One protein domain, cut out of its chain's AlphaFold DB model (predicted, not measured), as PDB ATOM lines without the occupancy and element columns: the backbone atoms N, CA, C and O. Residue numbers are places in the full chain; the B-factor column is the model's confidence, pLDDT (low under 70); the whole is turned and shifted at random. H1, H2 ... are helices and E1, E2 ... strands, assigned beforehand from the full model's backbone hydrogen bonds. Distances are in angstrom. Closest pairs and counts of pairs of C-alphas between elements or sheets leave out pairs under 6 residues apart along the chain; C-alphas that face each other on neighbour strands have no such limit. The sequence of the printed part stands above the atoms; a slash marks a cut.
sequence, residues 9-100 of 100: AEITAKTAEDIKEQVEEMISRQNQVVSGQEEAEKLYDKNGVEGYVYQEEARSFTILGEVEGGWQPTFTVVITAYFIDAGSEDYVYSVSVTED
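This is residues 9 to 100 of the 100 residues of an uncharacterized protein of Prevotella jejuni (UniProt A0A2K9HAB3). A long, twisted ribbon of three antiparallel strands, E1, E2 and E3, runs along the length of a rod-shaped domain, with one helix on each face. H1 lies slantwise over E2 and E3, and the shorter H2 lies over the end of the sheet where E1 begins and E2 ends; the chain passes from one helix to the other beside E3, at residues 32 to 33. The printed part has 92 residues, with named elements in the order H1, H2, E1, E2, E3, and the sheet's order is E1 - E2 - E3. The class is mixed, helices and strands. The whole is only just loose, close to compact, with a radius of gyration of the C-alphas of 15.1 A and spans of 52 by 23 by 20 A.

E1 holds residues 54 to 64 and is 30.5 A long from first to last C-alpha, beginning at C-alpha 54 (-52.219, 26.715, -35.329). E2, residues 74 to 83, is 29.3 A long. E3, residues 92 to 99, is 23.9 A long and ends at C-alpha 99 (-55.419, 39.721, -13.080). H1, residues 16 to 28, begins at C-alpha 16 (-49.233, 41.864, -14.619) and is 18.0 A long. H2, residues 37 to 46, is 14.1 A long.

The strands form a meander, each the antiparallel neighbour of the one before. E1 and E2, a hairpin, stand at 161 degrees; N 61 and O 77 are 2.9 A apart and N 77 and O 61 2.8 A, within hydrogen-bond range. E2 and E3, also a hairpin, stand at 160 degrees, with N 78 and O 96 at 2.8 A. E2 is the inner strand. The arrangement has three layers, helices on both faces of a sheet. H1 is on the sheet at a height of 8.3 A; its line and that of E2 stand at 33 degrees on the local plane, only just slantwise to the strands. Its closest C-alphas to E3 are those of Ala 16 and Val 97, 5.8 A apart. Residues 32 to 33 pair in parallel with residues 92 to 93 of E3. H2 is on the sheet at a height of 8.8 A and only just over E2, on which 3 of its 10 C-alphas fall; it runs along the strands, at 27 degrees to E2 on the local plane. The closest C-alphas of H2 and E2 are those of Ala 40 and Tyr 82, 6.6 A apart. H1 and H2 are apart. In both helices every O i to N i+4 pair is within hydrogen-bond range.

The two C-alphas farthest apart are those of Gly 48 and Gly 70, at 52.4 A. The printed part has no cut, and its four links are short. Mean pLDDT of the printed part is 87.2, and no printed residue is under 70.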
ATOM      1  N   ALA A   9     -39.783  30.020  -9.558       83.25
ATOM      2  CA  ALA A   9     -39.007  30.591  -8.459       83.25
ATOM      3  C   ALA A   9     -38.173  31.823  -8.862       83.25
ATOM      4  O   ALA A   9     -37.765  32.578  -7.985       83.25
ATOM      5  N   GLU A  10     -37.908  32.022 -10.158       83.38
ATOM      6  CA  GLU A  10     -37.212  33.212 -10.667       83.38
ATOM      7  C   GLU A  10     -38.175  34.379 -10.918       83.38
ATOM      8  O   GLU A  10     -37.723  35.518 -11.036       83.38
ATOM      9  N   ILE A  11     -39.490  34.119 -10.947       85.56
ATOM     10  CA  ILE A  11     -40.488  35.162 -11.162       85.56
ATOM     11  C   ILE A  11     -40.679  35.935  -9.860       85.56
ATOM     12  O   ILE A  11     -41.364  35.505  -8.930       85.56
ATOM     13  N   THR A  12     -40.028  37.090  -9.799       85.38
ATOM     14  CA  THR A  12     -40.071  37.997  -8.643       85.38
ATOM     15  C   THR A  12     -41.074  39.130  -8.827       85.38
ATOM     16  O   THR A  12     -41.437  39.782  -7.848       85.38
ATOM     17  N   ALA A  13     -41.541  39.331 -10.061       84.94
ATOM     18  CA  ALA A  13     -42.527  40.331 -10.433       84.94
ATOM     19  C   ALA A  13     -43.860  40.173  -9.687       84.94
ATOM     20  O   ALA A  13     -44.291  39.062  -9.362       84.94
ATOM     21  N   LYS A  14     -44.513  41.313  -9.441       81.88
ATOM     22  CA  LYS A  14     -45.759  41.420  -8.664       81.88
ATOM     23  C   LYS A  14     -46.879  42.172  -9.374       81.88
ATOM     24  O   LYS A  14     -47.966  42.265  -8.818       81.88
ATOM     25  N   THR A  15     -46.632  42.647 -10.590       85.75
ATOM     26  CA  THR A  15     -47.620  43.301 -11.454       85.75
ATOM     27  C   THR A  15     -47.814  42.473 -12.724       85.75
ATOM     28  O   THR A  15     -46.914  41.732 -13.125       85.75
ATOM     29  N   ALA A  16     -48.968  42.595 -13.380       87.44
ATOM     30  CA  ALA A  16     -49.233  41.864 -14.619       87.44
ATOM     31  C   ALA A  16     -48.203  42.175 -15.722       87.44
ATOM     32  O   ALA A  16     -47.778  41.268 -16.437       87.44
ATOM     33  N   GLU A  17     -47.784  43.439 -15.836       88.00
ATOM     34  CA  GLU A  17     -46.812  43.895 -16.836       88.00
ATOM     35  C   GLU A  17     -45.411  43.334 -16.557       88.00
ATOM     36  O   GLU A  17     -44.818  42.724 -17.445       88.00
ATOM     37  N   ASP A  18     -44.922  43.431 -15.315       89.94
ATOM     38  CA  ASP A  18     -43.606  42.893 -14.939       89.94
ATOM     39  C   ASP A  18     -43.569  41.358 -15.034       89.94
ATOM     40  O   ASP A  18     -42.555  40.771 -15.417       89.94
ATOM     41  N   ILE A  19     -44.671  40.682 -14.676       89.81
ATOM     42  CA  ILE A  19     -44.781  39.222 -14.799       89.81
ATOM     43  C   ILE A  19     -44.699  38.834 -16.270       89.81
ATOM     44  O   ILE A  19     -43.983  37.892 -16.612       89.81
ATOM     45  N   LYS A  20     -45.421  39.554 -17.133       91.25
ATOM     46  CA  LYS A  20     -45.391  39.311 -18.570       91.25
ATOM     47  C   LYS A  20     -43.968  39.468 -19.104       91.25
ATOM     48  O   LYS A  20     -43.468  38.524 -19.706       91.25
ATOM     49  N   GLU A  21     -43.309  40.587 -18.814       91.19
ATOM     50  CA  GLU A  21     -41.954  40.876 -19.298       91.19
ATOM     51  C   GLU A  21     -40.939  39.819 -18.832       91.19
ATOM     52  O   GLU A  21     -40.208  39.268 -19.655       91.19
ATOM     53  N   GLN A  22     -40.950  39.442 -17.545       91.94
ATOM     54  CA  GLN A  22     -40.046  38.400 -17.039       91.94
ATOM     55  C   GLN A  22     -40.280  37.055 -17.731       91.94
ATOM     56  O   GLN A  22     -39.326  36.371 -18.105       91.94
ATOM     57  N   VAL A  23     -41.541  36.652 -17.915       90.62
ATOM     58  CA  VAL A  23     -41.864  35.380 -18.575       90.62
ATOM     59  C   VAL A  23     -41.473  35.428 -20.056       90.62
ATOM     60  O   VAL A  23     -40.889  34.463 -20.554       90.62
ATOM     61  N   GLU A  24     -41.713  36.543 -20.747       91.81
ATOM     62  CA  GLU A  24     -41.272  36.757 -22.129       91.81
ATOM     63  C   GLU A  24     -39.742  36.691 -22.246       91.81
ATOM     64  O   GLU A  24     -39.232  35.985 -23.114       91.81
ATOM     65  N   GLU A  25     -38.984  37.317 -21.343       90.44
ATOM     66  CA  GLU A  25     -37.520  37.208 -21.316       90.44
ATOM     67  C   GLU A  25     -37.041  35.764 -21.105       90.44
ATOM     68  O   GLU A  25     -36.113  35.303 -21.777       90.44
ATOM     69  N   MET A  26     -37.665  35.021 -20.185       90.75
ATOM     70  CA  MET A  26     -37.310  33.623 -19.915       90.75
ATOM     71  C   MET A  26     -37.546  32.720 -21.129       90.75
ATOM     72  O   MET A  26     -36.741  31.815 -21.386       90.75
ATOM     73  N   ILE A  27     -38.628  32.966 -21.875       89.94
ATOM     74  CA  ILE A  27     -38.925  32.244 -23.113       89.94
ATOM     75  C   ILE A  27     -37.966  32.687 -24.215       89.94
ATOM     76  O   ILE A  27     -37.380  31.819 -24.851       89.94
ATOM     77  N   SER A  28     -37.735  33.992 -24.379       89.88
ATOM     78  CA  SER A  28     -36.861  34.593 -25.402       89.88
ATOM     79  C   SER A  28     -35.429  34.038 -25.378       89.88
ATOM     80  O   SER A  28     -34.772  33.901 -26.409       89.88
ATOM     81  N   ARG A  29     -34.941  33.627 -24.199       87.38
ATOM     82  CA  ARG A  29     -33.631  32.962 -24.036       87.38
ATOM     83  C   ARG A  29     -33.546  31.565 -24.659       87.38
ATOM     84  O   ARG A  29     -32.441  31.054 -24.827       87.38
ATOM     85  N   GLN A  30     -34.681  30.926 -24.925       86.56
ATOM     86  CA  GLN A  30     -34.773  29.530 -25.364       86.56
ATOM     87  C   GLN A  30     -35.533  29.382 -26.689       86.56
ATOM     88  O   GLN A  30     -35.241  28.472 -27.457       86.56
ATOM     89  N   ASN A  31     -36.512  30.248 -26.939       87.00
ATOM     90  CA  ASN A  31     -37.439  30.208 -28.063       87.00
ATOM     91  C   ASN A  31     -37.806  31.633 -28.485       87.00
ATOM     92  O   ASN A  31     -37.551  32.593 -27.766       87.00
ATOM     93  N   GLN A  32     -38.458  31.781 -29.632       88.50
ATOM     94  CA  GLN A  32     -38.894  33.089 -30.097       88.50
ATOM     95  C   GLN A  32     -40.229  33.500 -29.465       88.50
ATOM     96  O   GLN A  32     -41.170  32.704 -29.415       88.50
ATOM     97  N   VAL A  33     -40.315  34.754 -29.022       91.06
ATOM     98  CA  VAL A  33     -41.526  35.337 -28.428       91.06
ATOM     99  C   VAL A  33     -42.182  36.310 -29.397       91.06
ATOM    100  O   VAL A  33     -41.502  37.060 -30.097       91.06
ATOM    101  N   VAL A  34     -43.508  36.287 -29.434       92.12
ATOM    102  CA  VAL A  34     -44.366  37.134 -30.257       92.12
ATOM    103  C   VAL A  34     -45.497  37.713 -29.414       92.12
ATOM    104  O   VAL A  34     -45.959  37.107 -28.450       92.12
ATOM    105  N   SER A  35     -46.004  38.872 -29.826       89.00
ATOM    106  CA  SER A  35     -47.081  39.581 -29.124       89.00
ATOM    107  C   SER A  35     -48.435  38.857 -29.168       89.00
ATOM    108  O   SER A  35     -49.354  39.225 -28.440       89.00
ATOM    109  N   GLY A  36     -48.586  37.855 -30.039       89.62
ATOM    110  CA  GLY A  36     -49.820  37.102 -30.245       89.62
ATOM    111  C   GLY A  36     -49.881  36.466 -31.631       89.62
ATOM    112  O   GLY A  36     -48.896  36.475 -32.373       89.62
ATOM    113  N   GLN A  37     -51.059  35.952 -31.987       86.94
ATOM    114  CA  GLN A  37     -51.279  35.222 -33.238       86.94
ATOM    115  C   GLN A  37     -50.937  36.052 -34.481       86.94
ATOM    116  O   GLN A  37     -50.243  35.559 -35.360       86.94
ATOM    117  N   GLU A  38     -51.356  37.319 -34.538       89.56
ATOM    118  CA  GLU A  38     -51.130  38.165 -35.719       89.56
ATOM    119  C   GLU A  38     -49.632  38.365 -36.014       89.56
ATOM    120  O   GLU A  38     -49.203  38.351 -37.166       89.56
ATOM    121  N   GLU A  39     -48.816  38.534 -34.970       90.38
ATOM    122  CA  GLU A  39     -47.367  38.679 -35.124       90.38
ATOM    123  C   GLU A  39     -46.711  37.340 -35.493       90.38
ATOM    124  O   GLU A  39     -45.777  37.312 -36.293       90.38
ATOM    125  N   ALA A  40     -47.230  36.220 -34.974       88.19
ATOM    126  CA  ALA A  40     -46.808  34.886 -35.396       88.19
ATOM    127  C   ALA A  40     -47.066  34.676 -36.897       88.19
ATOM    128  O   ALA A  40     -46.154  34.299 -37.631       88.19
ATOM    129  N   GLU A  41     -48.277  34.981 -37.367       89.19
ATOM    130  CA  GLU A  41     -48.675  34.881 -38.777       89.19
ATOM    131  C   GLU A  41     -47.793  35.745 -39.679       89.19
ATOM    132  O   GLU A  41     -47.246  35.242 -40.659       89.19
ATOM    133  N   LYS A  42     -47.569  37.013 -39.312       90.38
ATOM    134  CA  LYS A  42     -46.649  37.909 -40.035       90.38
ATOM    135  C   LYS A  42     -45.231  37.354 -40.100       90.38
ATOM    136  O   LYS A  42     -44.542  37.541 -41.101       90.38
ATOM    137  N   LEU A  43     -44.771  36.707 -39.033       88.56
ATOM    138  CA  LEU A  43     -43.429  36.151 -38.981       88.56
ATOM    139  C   LEU A  43     -43.288  34.915 -39.875       88.56
ATOM    140  O   LEU A  43     -42.305  34.822 -40.611       88.56
ATOM    141  N   TYR A  44     -44.261  34.003 -39.860       87.75
ATOM    142  CA  TYR A  44     -44.274  32.855 -40.772       87.75
ATOM    143  C   TYR A  44     -44.394  33.293 -42.235       87.75
ATOM    144  O   TYR A  44     -43.601  32.839 -43.061       87.75
ATOM    145  N   ASP A  45     -45.282  34.243 -42.532       88.75
ATOM    146  CA  ASP A  45     -45.438  34.828 -43.869       88.75
ATOM    147  C   ASP A  45     -44.125  35.455 -44.364       88.75
ATOM    148  O   ASP A  45     -43.637  35.136 -45.450       88.75
ATOM    149  N   LYS A  46     -43.461  36.252 -43.517       88.25
ATOM    150  CA  LYS A  46     -42.157  36.856 -43.826       88.25
ATOM    151  C   LYS A  46     -41.055  35.820 -44.072       88.25
ATOM    152  O   LYS A  46     -40.151  36.077 -44.867       88.25
ATOM    153  N   ASN A  47     -41.115  34.672 -43.400       85.75
ATOM    154  CA  ASN A  47     -40.192  33.557 -43.611       85.75
ATOM    155  C   ASN A  47     -40.550  32.707 -44.845       85.75
ATOM    156  O   ASN A  47     -39.838  31.749 -45.147       85.75
ATOM    157  N   GLY A  48     -41.615  33.054 -45.576       83.81
ATOM    158  CA  GLY A  48     -42.091  32.311 -46.742       83.81
ATOM    159  C   GLY A  48     -42.741  30.977 -46.378       83.81
ATOM    160  O   GLY A  48     -42.809  30.080 -47.218       83.81
ATOM    161  N   VAL A  49     -43.177  30.824 -45.126       82.12
ATOM    162  CA  VAL A  49     -43.857  29.625 -44.646       82.12
ATOM    163  C   VAL A  49     -45.350  29.802 -44.895       82.12
ATOM    164  O   VAL A  49     -46.047  30.487 -44.151       82.12
ATOM    165  N   GLU A  50     -45.836  29.191 -45.972       78.94
ATOM    166  CA  GLU A  50     -47.257  29.191 -46.313       78.94
ATOM    167  C   GLU A  50     -48.008  28.145 -45.479       78.94
ATOM    168  O   GLU A  50     -47.636  26.970 -45.444       78.94
ATOM    169  N   GLY A  51     -49.092  28.550 -44.818       80.69
ATOM    170  CA  GLY A  51     -49.917  27.633 -44.040       80.69
ATOM    171  C   GLY A  51     -50.850  28.337 -43.066       80.69
ATOM    172  O   GLY A  51     -50.836  29.559 -42.932       80.69
ATOM    173  N   TYR A  52     -51.680  27.545 -42.388       85.25
ATOM    174  CA  TYR A  52     -52.471  28.028 -41.261       85.25
ATOM    175  C   TYR A  52     -51.621  27.976 -39.994       85.25
ATOM    176  O   TYR A  52     -51.023  26.941 -39.701       85.25
ATOM    177  N   VAL A  53     -51.583  29.076 -39.246       88.81
ATOM    178  CA  VAL A  53     -50.914  29.116 -37.948       88.81
ATOM    179  C   VAL A  53     -51.862  28.548 -36.904       88.81
ATOM    180  O   VAL A  53     -52.844  29.175 -36.508       88.81
ATOM    181  N   TYR A  54     -51.569  27.334 -36.468       89.81
ATOM    182  CA  TYR A  54     -52.219  26.715 -35.329       89.81
ATOM    183  C   TYR A  54     -51.710  27.335 -34.035       89.81
ATOM    184  O   TYR A  54     -50.588  27.838 -33.966       89.81
ATOM    185  N   GLN A  55     -52.546  27.267 -33.005       90.25
ATOM    186  CA  GLN A  55     -52.195  27.680 -31.659       90.25
ATOM    187  C   GLN A  55     -52.549  26.586 -30.652       90.25
ATOM    188  O   GLN A  55     -53.587  25.931 -30.779       90.25
ATOM    189  N   GLU A  56     -51.712  26.414 -29.636       89.94
ATOM    190  CA  GLU A  56     -51.977  25.540 -28.495       89.94
ATOM    191  C   GLU A  56     -51.565  26.218 -27.186       89.94
ATOM    192  O   GLU A  56     -50.589  26.969 -27.141       89.94
ATOM    193  N   GLU A  57     -52.296  25.951 -26.101       91.31
ATOM    194  CA  GLU A  57     -51.830  26.330 -24.765       91.31
ATOM    195  C   GLU A  57     -50.634  25.444 -24.411       91.31
ATOM    196  O   GLU A  57     -50.785  24.265 -24.096       91.31
ATOM    197  N   ALA A  58     -49.437  26.024 -24.459       88.44
ATOM    198  CA  ALA A  58     -48.209  25.322 -24.119       88.44
ATOM    199  C   ALA A  58     -48.077  25.150 -22.603       88.44
ATOM    200  O   ALA A  58     -47.566  24.134 -22.123       88.44
ATOM    201  N   ARG A  59     -48.490  26.169 -21.835       89.38
ATOM    202  CA  ARG A  59     -48.413  26.160 -20.373       89.38
ATOM    203  C   ARG A  59     -49.283  27.245 -19.753       89.38
ATOM    204  O   ARG A  59     -49.309  28.366 -20.245       89.38
ATOM    205  N   SER A  60     -49.872  26.951 -18.600       91.69
ATOM    206  CA  SER A  60     -50.555  27.931 -17.758       91.69
ATOM    207  C   SER A  60     -50.135  27.782 -16.293       91.69
ATOM    208  O   SER A  60     -49.792  26.690 -15.831       91.69
ATOM    209  N   PHE A  61     -50.074  28.897 -15.566       90.19
ATOM    210  CA  PHE A  61     -49.795  28.926 -14.128       90.19
ATOM    211  C   PHE A  61     -50.273  30.232 -13.495       90.19
ATOM    212  O   PHE A  61     -50.423  31.250 -14.160       90.19
ATOM    213  N   THR A  62     -50.479  30.203 -12.181       90.88
ATOM    214  CA  THR A  62     -50.929  31.359 -11.399       90.88
ATOM    215  C   THR A  62     -49.817  31.869 -10.491       90.88
ATOM    216  O   THR A  62     -49.136  31.077  -9.834       90.88
ATOM    217  N   ILE A  63     -49.673  33.187 -10.407       87.88
ATOM    218  CA  ILE A  63     -48.755  33.886  -9.513       87.88
ATOM    219  C   ILE A  63     -49.567  34.721  -8.535       87.88
ATOM    220  O   ILE A  63     -50.493  35.429  -8.914       87.88
ATOM    221  N   LEU A  64     -49.185  34.658  -7.266       86.19
ATOM    222  CA  LEU A  64     -49.754  35.519  -6.245       86.19
ATOM    223  C   LEU A  64     -49.029  36.868  -6.220       86.19
ATOM    224  O   LEU A  64     -47.801  36.930  -6.046       86.19
ATOM    225  N   GLY A  65     -49.812  37.934  -6.357       81.12
ATOM    226  CA  GLY A  65     -49.360  39.310  -6.235       81.12
ATOM    227  C   GLY A  65     -48.965  39.701  -4.815       81.12
ATOM    228  O   GLY A  65     -48.997  38.895  -3.875       81.12
ATOM    229  N   GLU A  66     -48.565  40.962  -4.670       79.69
ATOM    230  CA  GLU A  66     -48.371  41.571  -3.358       79.69
ATOM    231  C   GLU A  66     -49.709  41.877  -2.696       79.69
ATOM    232  O   GLU A  66     -50.683  42.235  -3.349       79.69
ATOM    233  N   VAL A  67     -49.761  41.707  -1.375       80.81
ATOM    234  CA  VAL A  67     -50.959  42.042  -0.610       80.81
ATOM    235  C   VAL A  67     -51.041  43.561  -0.499       80.81
ATOM    236  O   VAL A  67     -50.307  44.165   0.282       80.81
ATOM    237  N   GLU A  68     -51.967  44.168  -1.233       77.00
ATOM    238  CA  GLU A  68     -52.265  45.595  -1.150       77.00
ATOM    239  C   GLU A  68     -53.614  45.806  -0.458       77.00
ATOM    240  O   GLU A  68     -54.646  45.262  -0.844       77.00
ATOM    241  N   GLY A  69     -53.618  46.574   0.636       74.31
ATOM    242  CA  GLY A  69     -54.860  46.949   1.327       74.31
ATOM    243  C   GLY A  69     -55.678  45.785   1.914       74.31
ATOM    244  O   GLY A  69     -56.845  45.981   2.244       74.31
ATOM    245  N   GLY A  70     -55.089  44.594   2.068       83.75
ATOM    246  CA  GLY A  70     -55.771  43.390   2.562       83.75
ATOM    247  C   GLY A  70     -56.365  42.498   1.468       83.75
ATOM    248  O   GLY A  70     -56.998  41.493   1.793       83.75
ATOM    249  N   TRP A  71     -56.143  42.836   0.197       81.75
ATOM    250  CA  TRP A  71     -56.468  42.001  -0.952       81.75
ATOM    251  C   TRP A  71     -55.181  41.493  -1.608       81.75
ATOM    252  O   TRP A  71     -54.169  42.192  -1.624       81.75
ATOM    253  N   GLN A  72     -55.205  40.252  -2.090       84.62
ATOM    254  CA  GLN A  72     -54.078  39.634  -2.779       84.62
ATOM    255  C   GLN A  72     -54.510  39.328  -4.219       84.62
ATOM    256  O   GLN A  72     -55.279  38.380  -4.395       84.62
ATOM    257  N   PRO A  73     -54.041  40.098  -5.219       86.88
ATOM    258  CA  PRO A  73     -54.345  39.824  -6.614       86.88
ATOM    259  C   PRO A  73     -53.774  38.473  -7.023       86.88
ATOM    260  O   PRO A  73     -52.684  38.074  -6.580       86.88
ATOM    261  N   THR A  74     -54.495  37.777  -7.898       90.38
ATOM    262  CA  THR A  74     -53.994  36.555  -8.527       90.38
ATOM    263  C   THR A  74     -53.760  36.806 -10.007       90.38
ATOM    264  O   THR A  74     -54.669  37.165 -10.744       90.38
ATOM    265  N   PHE A  75     -52.529  36.587 -10.460       91.19
ATOM    266  CA  PHE A  75     -52.143  36.749 -11.854       91.19
ATOM    267  C   PHE A  75     -52.100  35.392 -12.543       91.19
ATOM    268  O   PHE A  75     -51.260  34.550 -12.227       91.19
ATOM    269  N   THR A  76     -52.983  35.170 -13.507       93.06
ATOM    270  CA  THR A  76     -52.976  33.976 -14.349       93.06
ATOM    271  C   THR A  76     -52.146  34.241 -15.595       93.06
ATOM    272  O   THR A  76     -52.482  35.103 -16.408       93.06
ATOM    273  N   VAL A  77     -51.062  33.482 -15.741       92.00
ATOM    274  CA  VAL A  77     -50.159  33.513 -16.889       92.00
ATOM    275  C   VAL A  77     -50.487  32.341 -17.806       92.00
ATOM    276  O   VAL A  77     -50.451  31.184 -17.384       92.00
ATOM    277  N   VAL A  78     -50.771  32.643 -19.068       93.50
ATOM    278  CA  VAL A  78     -51.042  31.674 -20.131       93.50
ATOM    279  C   VAL A  78     -50.022  31.876 -21.239       93.50
ATOM    280  O   VAL A  78     -49.892  32.968 -21.791       93.50
ATOM    281  N   ILE A  79     -49.298  30.813 -21.563       92.19
ATOM    282  CA  ILE A  79     -48.325  30.785 -22.644       92.19
ATOM    283  C   ILE A  79     -48.929  29.998 -23.800       92.19
ATOM    284  O   ILE A  79     -49.220  28.807 -23.667       92.19
ATOM    285  N   THR A  80     -49.094  30.665 -24.938       93.00
ATOM    286  CA  THR A  80     -49.627  30.065 -26.166       93.00
ATOM    287  C   THR A  80     -48.479  29.817 -27.131       93.00
ATOM    288  O   THR A  80     -47.700  30.728 -27.391       93.00
ATOM    289  N   ALA A  81     -48.362  28.603 -27.658       91.50
ATOM    290  CA  ALA A  81     -47.457  28.298 -28.757       91.50
ATOM    291  C   ALA A  81     -48.203  28.408 -30.088       91.50
ATOM    292  O   ALA A  81     -49.335  27.943 -30.201       91.50
ATOM    293  N   TYR A  82     -47.548  28.982 -31.088       91.00
ATOM    294  CA  TYR A  82     -47.999  29.074 -32.468       91.00
ATOM    295  C   TYR A  82     -47.073  28.262 -33.361       91.00
ATOM    296  O   TYR A  82     -45.856  28.271 -33.163       91.00
ATOM    297  N   PHE A  83     -47.656  27.556 -34.325       89.12
ATOM    298  CA  PHE A  83     -46.930  26.686 -35.244       89.12
ATOM    299  C   PHE A  83     -47.735  26.417 -36.513       89.12
ATOM    300  O   PHE A  83     -48.961  26.425 -36.501       89.12
ATOM    301  N   ILE A  84     -47.045  26.135 -37.616       87.00
ATOM    302  CA  ILE A  84     -47.682  25.735 -38.884       87.00
ATOM    303  C   ILE A  84     -47.882  24.212 -38.935       87.00
ATOM    304  O   ILE A  84     -48.911  23.735 -39.405       87.00
ATOM    305  N   ASP A  85     -46.912  23.445 -38.427       84.69
ATOM    306  CA  ASP A  85     -46.938  21.981 -38.411       84.69
ATOM    307  C   ASP A  85     -46.581  21.441 -37.020       84.69
ATOM    308  O   ASP A  85     -45.592  21.859 -36.408       84.69
ATOM    309  N   ALA A  86     -47.414  20.529 -36.509       72.75
ATOM    310  CA  ALA A  86     -47.253  19.923 -35.192       72.75
ATOM    311  C   ALA A  86     -46.101  18.905 -35.218       72.75
ATOM    312  O   ALA A  86     -46.315  17.700 -35.356       72.75
ATOM    313  N   GLY A  87     -44.869  19.391 -35.097       70.00
ATOM    314  CA  GLY A  87     -43.665  18.562 -35.183       70.00
ATOM    315  C   GLY A  87     -42.398  19.311 -35.587       70.00
ATOM    316  O   GLY A  87     -41.308  18.786 -35.358       70.00
ATOM    317  N   SER A  88     -42.529  20.519 -36.139       75.06
ATOM    318  CA  SER A  88     -41.397  21.369 -36.531       75.06
ATOM    319  C   SER A  88     -40.660  21.972 -35.331       75.06
ATOM    320  O   SER A  88     -41.096  21.854 -34.196       75.06
ATOM    321  N   GLU A  89     -39.519  22.621 -35.543       71.06
ATOM    322  CA  GLU A  89     -38.808  23.334 -34.466       71.06
ATOM    323  C   GLU A  89     -39.154  24.833 -34.432       71.06
ATOM    324  O   GLU A  89     -38.830  25.521 -33.469       71.06
ATOM    325  N   ASP A  90     -39.884  25.327 -35.435       79.50
ATOM    326  CA  ASP A  90     -40.215  26.741 -35.644       79.50
ATOM    327  C   ASP A  90     -41.352  27.263 -34.755       79.50
ATOM    328  O   ASP A  90     -42.089  28.155 -35.165       79.50
ATOM    329  N   TYR A  91     -41.539  26.712 -33.557       86.38
ATOM    330  CA  TYR A  91     -42.568  27.179 -32.629       86.38
ATOM    331  C   TYR A  91     -42.247  28.595 -32.134       86.38
ATOM    332  O   TYR A  91     -41.135  28.873 -31.675       86.38
ATOM    333  N   VAL A  92     -43.246  29.475 -32.159       90.31
ATOM    334  CA  VAL A  92     -43.163  30.810 -31.548       90.31
ATOM    335  C   VAL A  92     -44.187  30.932 -30.432       90.31
ATOM    336  O   VAL A  92     -45.238  30.309 -30.488       90.31
ATOM    337  N   TYR A  93     -43.896  31.713 -29.399       91.69
ATOM    338  CA  TYR A  93     -44.693  31.718 -28.171       91.69
ATOM    339  C   TYR A  93     -45.209  33.119 -27.848       91.69
ATOM    340  O   TYR A  93     -44.485  34.089 -28.037       91.69
ATOM    341  N   SER A  94     -46.421  33.244 -27.314       93.56
ATOM    342  CA  SER A  94     -46.910  34.482 -26.693       93.56
ATOM    343  C   SER A  94     -47.225  34.270 -25.224       93.56
ATOM    344  O   SER A  94     -47.581  33.169 -24.797       93.56
ATOM    345  N   VAL A  95     -47.116  35.348 -24.454       93.00
ATOM    346  CA  VAL A  95     -47.448  35.370 -23.031       93.00
ATOM    347  C   VAL A  95     -48.629  36.302 -22.814       93.00
ATOM    348  O   VAL A  95     -48.596  37.477 -23.182       93.00
ATOM    349  N   SER A  96     -49.675  35.778 -22.188       92.31
ATOM    350  CA  SER A  96     -50.827  36.548 -21.731       92.31
ATOM    351  C   SER A  96     -50.916  36.472 -20.218       92.31
ATOM    352  O   SER A  96     -50.873  35.386 -19.647       92.31
ATOM    353  N   VAL A  97     -51.040  37.625 -19.568       91.62
ATOM    354  CA  VAL A  97     -51.201  37.728 -18.116       91.62
ATOM    355  C   VAL A  97     -52.531  38.408 -17.835       91.62
ATOM    356  O   VAL A  97     -52.836  39.445 -18.418       91.62
ATOM    357  N   THR A  98     -53.332  37.796 -16.972       91.12
ATOM    358  CA  THR A  98     -54.651  38.287 -16.556       91.12
ATOM    359  C   THR A  98     -54.692  38.386 -15.038       91.12
ATOM    360  O   THR A  98     -54.203  37.489 -14.360       91.12
ATOM    361  N   GLU A  99     -55.218  39.489 -14.515       87.62
ATOM    362  CA  GLU A  99     -55.419  39.721 -13.080       87.62
ATOM    363  C   GLU A  99     -56.866  39.361 -12.705       87.62
ATOM    364  O   GLU A  99     -57.788  39.742 -13.432       87.62
ATOM    365  N   ASP A 100     -57.037  38.616 -11.608       80.12
ATOM    366  CA  ASP A 100     -58.320  38.277 -10.965       80.12
ATOM    367  C   ASP A 100     -58.434  38.933  -9.583       80.12
ATOM    368  O   ASP A 100     -57.416  38.918  -8.838       80.12
TER     369      ASP A 100